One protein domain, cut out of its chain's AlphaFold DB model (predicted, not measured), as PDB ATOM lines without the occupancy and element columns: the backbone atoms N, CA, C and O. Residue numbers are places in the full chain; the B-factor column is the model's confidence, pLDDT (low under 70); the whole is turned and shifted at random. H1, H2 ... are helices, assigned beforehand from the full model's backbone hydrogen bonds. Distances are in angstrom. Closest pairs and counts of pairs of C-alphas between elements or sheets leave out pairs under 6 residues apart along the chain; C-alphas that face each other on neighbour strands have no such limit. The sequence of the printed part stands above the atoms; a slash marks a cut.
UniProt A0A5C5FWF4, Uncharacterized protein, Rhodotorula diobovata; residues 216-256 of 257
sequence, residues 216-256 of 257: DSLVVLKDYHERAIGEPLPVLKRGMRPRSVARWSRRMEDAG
ATOM      1  N   ASP A 216     -80.446 146.710  20.261       77.19
ATOM      2  CA  ASP A 216     -80.737 145.322  19.891       77.19
ATOM      3  C   ASP A 216     -82.062 145.184  19.126       77.19
ATOM      4  O   ASP A 216     -82.160 144.432  18.155       77.19
ATOM      5  N   SER A 217     -83.075 145.968  19.500       79.69
ATOM      6  CA  SER A 217     -84.372 145.980  18.815       79.69
ATOM      7  C   SER A 217     -84.268 146.576  17.407       79.69
ATOM      8  O   SER A 217     -84.939 146.104  16.487       79.69
ATOM      9  N   LEU A 218     -83.392 147.569  17.204       79.88
ATOM     10  CA  LEU A 218     -83.112 148.122  15.874       79.88
ATOM     11  C   LEU A 218     -82.417 147.108  14.962       79.88
ATOM     12  O   LEU A 218     -82.724 147.061  13.770       79.88
ATOM     13  N   VAL A 219     -81.517 146.279  15.504       83.56
ATOM     14  CA  VAL A 219     -80.871 145.198  14.742       83.56
ATOM     15  C   VAL A 219     -81.904 144.168  14.294       83.56
ATOM     16  O   VAL A 219     -81.951 143.827  13.116       83.56
ATOM     17  N   VAL A 220     -82.793 143.735  15.193       84.75
ATOM     18  CA  VAL A 220     -83.862 142.781  14.849       84.75
ATOM     19  C   VAL A 220     -84.802 143.354  13.787       84.75
ATOM     20  O   VAL A 220     -85.163 142.653  12.839       84.75
ATOM     21  N   LEU A 221     -85.183 144.629  13.911       82.06
ATOM     22  CA  LEU A 221     -86.051 145.286  12.936       82.06
ATOM     23  C   LEU A 221     -85.376 145.409  11.564       82.06
ATOM     24  O   LEU A 221     -86.015 145.170  10.538       82.06
ATOM     25  N   LYS A 222     -84.080 145.738  11.548       82.31
ATOM     26  CA  LYS A 222     -83.270 145.775  10.330       82.31
ATOM     27  C   LYS A 222     -83.215 144.397   9.666       82.31
ATOM     28  O   LYS A 222     -83.547 144.294   8.489       82.31
ATOM     29  N   ASP A 223     -82.876 143.350  10.416       84.12
ATOM     30  CA  ASP A 223     -82.778 141.979   9.903       84.12
ATOM     31  C   ASP A 223     -84.123 141.462   9.377       84.12
ATOM     32  O   ASP A 223     -84.181 140.768   8.360       84.12
ATOM     33  N   TYR A 224     -85.223 141.794  10.058       83.44
ATOM     34  CA  TYR A 224     -86.567 141.446   9.602       83.44
ATOM     35  C   TYR A 224     -86.904 142.141   8.282       83.44
ATOM     36  O   TYR A 224     -87.376 141.489   7.351       83.44
ATOM     37  N   HIS A 225     -86.629 143.441   8.178       79.50
ATOM     38  CA  HIS A 225     -86.905 144.218   6.974       79.50
ATOM     39  C   HIS A 225     -86.062 143.740   5.780       79.50
ATOM     40  O   HIS A 225     -86.606 143.502   4.700       79.50
ATOM     41  N   GLU A 226     -84.769 143.478   5.995       84.44
ATOM     42  CA  GLU A 226     -83.882 142.915   4.969       84.44
ATOM     43  C   GLU A 226     -84.360 141.536   4.491       84.44
ATOM     44  O   GLU A 226     -84.277 141.232   3.303       84.44
ATOM     45  N   ARG A 227     -84.922 140.700   5.374       82.12
ATOM     46  CA  ARG A 227     -85.452 139.378   4.993       82.12
ATOM     47  C   ARG A 227     -86.826 139.433   4.330       82.12
ATOM     48  O   ARG A 227     -87.088 138.629   3.440       82.12
ATOM     49  N   ALA A 228     -87.707 140.321   4.782       79.44
ATOM     50  CA  ALA A 228     -89.079 140.404   4.289       79.44
ATOM     51  C   ALA A 228     -89.164 141.113   2.930       79.44
ATOM     52  O   ALA A 228     -89.967 140.723   2.085       79.44
ATOM     53  N   ILE A 229     -88.338 142.142   2.728       76.25
ATOM     54  CA  ILE A 229     -88.440 143.057   1.583       76.25
ATOM     55  C   ILE A 229     -87.200 142.980   0.689       76.25
ATOM     56  O   ILE A 229     -87.277 143.296  -0.495       76.25
ATOM     57  N   GLY A 230     -86.065 142.505   1.213       82.00
ATOM     58  CA  GLY A 230     -84.814 142.419   0.454       82.00
ATOM     59  C   GLY A 230     -84.080 143.755   0.310       82.00
ATOM     60  O   GLY A 230     -83.030 143.805  -0.328       82.00
ATOM     61  N   GLU A 231     -84.608 144.829   0.896       79.62
ATOM     62  CA  GLU A 231     -84.009 146.163   0.898       79.62
ATOM     63  C   GLU A 231     -83.583 146.570   2.318       79.62
ATOM     64  O   GLU A 231     -84.137 146.063   3.294       79.62
ATOM     65  N   PRO A 232     -82.588 147.463   2.472       80.56
ATOM     66  CA  PRO A 232     -82.200 147.978   3.779       80.56
ATOM     67  C   PRO A 232     -83.261 148.935   4.336       80.56
ATOM     68  O   PRO A 232     -83.786 149.781   3.607       80.56
ATOM     69  N   LEU A 233     -83.511 148.857   5.651       80.19
ATOM     70  CA  LEU A 233     -84.489 149.704   6.337       80.19
ATOM     71  C   LEU A 233     -84.169 151.190   6.096       80.19
ATOM     72  O   LEU A 233     -83.065 151.641   6.431       80.19
ATOM     73  N   PRO A 234     -85.091 151.977   5.510       81.31
ATOM     74  CA  PRO A 234     -84.798 153.359   5.189       81.31
ATOM     75  C   PRO A 234     -84.673 154.172   6.487       81.31
ATOM     76  O   PRO A 234     -85.582 154.204   7.311       81.31
ATOM     77  N   VAL A 235     -83.543 154.859   6.670       86.31
ATOM     78  CA  VAL A 235     -83.258 155.653   7.879       86.31
ATOM     79  C   VAL A 235     -83.614 157.119   7.653       86.31
ATOM     80  O   VAL A 235     -83.144 157.744   6.697       86.31
ATOM     81  N   LEU A 236     -84.411 157.686   8.560       87.69
ATOM     82  CA  LEU A 236     -84.733 159.108   8.554       87.69
ATOM     83  C   LEU A 236     -83.560 159.915   9.130       87.69
ATOM     84  O   LEU A 236     -83.154 159.716  10.271       87.69
ATOM     85  N   LYS A 237     -83.006 160.841   8.340       90.75
ATOM     86  CA  LYS A 237     -81.906 161.721   8.769       90.75
ATOM     87  C   LYS A 237     -82.442 163.063   9.260       90.75
ATOM     88  O   LYS A 237     -83.366 163.627   8.669       90.75
ATOM     89  N   ARG A 238     -81.810 163.620  10.298       90.00
ATOM     90  CA  ARG A 238     -82.098 164.981  10.776       90.00
ATOM     91  C   ARG A 238     -81.837 165.989   9.648       90.00
ATOM     92  O   ARG A 238     -80.814 165.911   8.973       90.00
ATOM     93  N   GLY A 239     -82.779 166.907   9.424       91.88
ATOM     94  CA  GLY A 239     -82.684 167.926   8.368       91.88
ATOM     95  C   GLY A 239     -83.124 167.470   6.968       91.88
ATOM     96  O   GLY A 239     -82.921 168.200   5.998       91.88
ATOM     97  N   MET A 240     -83.735 166.287   6.819       92.56
ATOM     98  CA  MET A 240     -84.333 165.897   5.537       92.56
ATOM     99  C   MET A 240     -85.448 166.862   5.115       92.56
ATOM    100  O   MET A 240     -86.310 167.236   5.906       92.56
ATOM    101  N   ARG A 241     -85.463 167.224   3.825       96.06
ATOM    102  CA  ARG A 241     -86.519 168.064   3.239       96.06
ATOM    103  C   ARG A 241     -87.892 167.382   3.370       96.06
ATOM    104  O   ARG A 241     -87.960 166.166   3.168       96.06
ATOM    105  N   PRO A 242     -88.997 168.129   3.552       93.19
ATOM    106  CA  PRO A 242     -90.337 167.556   3.737       93.19
ATOM    107  C   PRO A 242     -90.765 166.567   2.640       93.19
ATOM    108  O   PRO A 242     -91.328 165.514   2.925       93.19
ATOM    109  N   ARG A 243     -90.421 166.841   1.372       94.56
ATOM    110  CA  ARG A 243     -90.693 165.917   0.252       94.56
ATOM    111  C   ARG A 243     -89.975 164.572   0.399       94.56
ATOM    112  O   ARG A 243     -90.523 163.538   0.026       94.56
ATOM    113  N   SER A 244     -88.759 164.579   0.939       91.94
ATOM    114  CA  SER A 244     -87.986 163.361   1.185       91.94
ATOM    115  C   SER A 244     -88.552 162.572   2.363       91.94
ATOM    116  O   SER A 244     -88.584 161.347   2.294       91.94
ATOM    117  N   VAL A 245     -89.058 163.258   3.394       91.44
ATOM    118  CA  VAL A 245     -89.775 162.629   4.518       91.44
ATOM    119  C   VAL A 245     -91.055 161.950   4.029       91.44
ATOM    120  O   VAL A 245     -91.300 160.797   4.361       91.44
ATOM    121  N   ALA A 246     -91.831 162.603   3.159       91.38
ATOM    122  CA  ALA A 246     -93.041 162.007   2.586       91.38
ATOM    123  C   ALA A 246     -92.743 160.755   1.740       91.38
ATOM    124  O   ALA A 246     -93.485 159.776   1.786       91.38
ATOM    125  N   ARG A 247     -91.642 160.761   0.972       93.31
ATOM    126  CA  ARG A 247     -91.196 159.577   0.221       93.31
ATOM    127  C   ARG A 247     -90.726 158.458   1.156       93.31
ATOM    128  O   ARG A 247     -90.985 157.296   0.867       93.31
ATOM    129  N   TRP A 248     -90.043 158.807   2.243       92.06
ATOM    130  CA  TRP A 248     -89.637 157.862   3.282       92.06
ATOM    131  C   TRP A 248     -90.856 157.211   3.956       92.06
ATOM    132  O   TRP A 248     -90.907 155.988   4.018       92.06
ATOM    133  N   SER A 249     -91.872 158.000   4.331       90.19
ATOM    134  CA  SER A 249     -93.128 157.505   4.927       90.19
ATOM    135  C   SER A 249     -93.809 156.470   4.039       90.19
ATOM    136  O   SER A 249     -94.099 155.374   4.496       90.19
ATOM    137  N   ARG A 250     -93.967 156.760   2.738       92.00
ATOM    138  CA  ARG A 250     -94.586 155.803   1.802       92.00
ATOM    139  C   ARG A 250     -93.822 154.487   1.709       92.00
ATOM    140  O   ARG A 250     -94.443 153.442   1.624       92.00
ATOM    141  N   ARG A 251     -92.487 154.525   1.753       85.56
ATOM    142  CA  ARG A 251     -91.680 153.295   1.751       85.56
ATOM    143  C   ARG A 251     -91.849 152.481   3.033       85.56
ATOM    144  O   ARG A 251     -91.802 151.262   2.961       85.56
ATOM    145  N   MET A 252     -92.025 153.138   4.181       84.50
ATOM    146  CA  MET A 252     -92.334 152.454   5.442       84.50
ATOM    147  C   MET A 252     -93.733 151.827   5.394       84.50
ATOM    148  O   MET A 252     -93.879 150.655   5.720       84.50
ATOM    149  N   GLU A 253     -94.719 152.547   4.855       86.00
ATOM    150  CA  GLU A 253     -96.082 152.036   4.657       86.00
ATOM    151  C   GLU A 253     -96.116 150.827   3.704       86.00
ATOM    152  O   GLU A 253     -96.730 149.810   4.028       86.00
ATOM    153  N   ASP A 254     -95.409 150.893   2.569       82.38
ATOM    154  CA  ASP A 254     -95.266 149.773   1.622       82.38
ATOM    155  C   ASP A 254     -94.570 148.563   2.274       82.38
ATOM    156  O   ASP A 254     -94.826 147.413   1.912       82.38
ATOM    157  N   ALA A 255     -93.711 148.823   3.264       75.00
ATOM    158  CA  ALA A 255     -93.042 147.816   4.073       75.00
ATOM    159  C   ALA A 255     -93.890 147.265   5.233       75.00
ATOM    160  O   ALA A 255     -93.459 146.324   5.906       75.00
ATOM    161  N   GLY A 256     -95.080 147.824   5.470       80.25
ATOM    162  CA  GLY A 256     -95.955 147.457   6.583       80.25
ATOM    163  C   GLY A 256     -95.478 147.950   7.953       80.25
ATOM    164  O   GLY A 256     -95.813 147.318   8.957       80.25
TER     165      GLY A 256
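Overview. This is residues 216 to 256 of the 257 residues of an uncharacterized protein of Rhodotorula diobovata (UniProt A0A5C5FWF4). Look first for an open loop of chain: helix H1 runs to its end, residues 230 to 241 carry the backbone away from it, and helix H2 folds back towards H1's end. The printed part has 41 residues with two named helices, H1 then H2, and no named strand; its class is all helix. It is only just loose, close to compact, with a radius of gyration of the C-alphas of 11.0 A and spans of 28 by 21 by 13 A.

Arrangement. H1, residues 216 to 229, and H2, residues 242 to 254, are apart, with no C-alpha of the one within 8 A of the other. In both helices every O i to N i+4 pair is within hydrogen-bond range.

Along the chain. Find C-alpha 216 at (-80.737, 145.322, 19.891); from there H1 runs 20.0 A to C-alpha 229. H2 begins at C-alpha 242, (-90.337, 167.556, 3.737), and runs 18.6 A to C-alpha 254, (-95.266, 149.773, 1.622).

Size, cuts and confidence. The C-alphas farthest apart, of Asp 216 and Arg 243, are 30.1 A from each other. The link from H1 to H2 is long, 12 residues, and the printed part has no cut. No printed residue is under pLDDT 70.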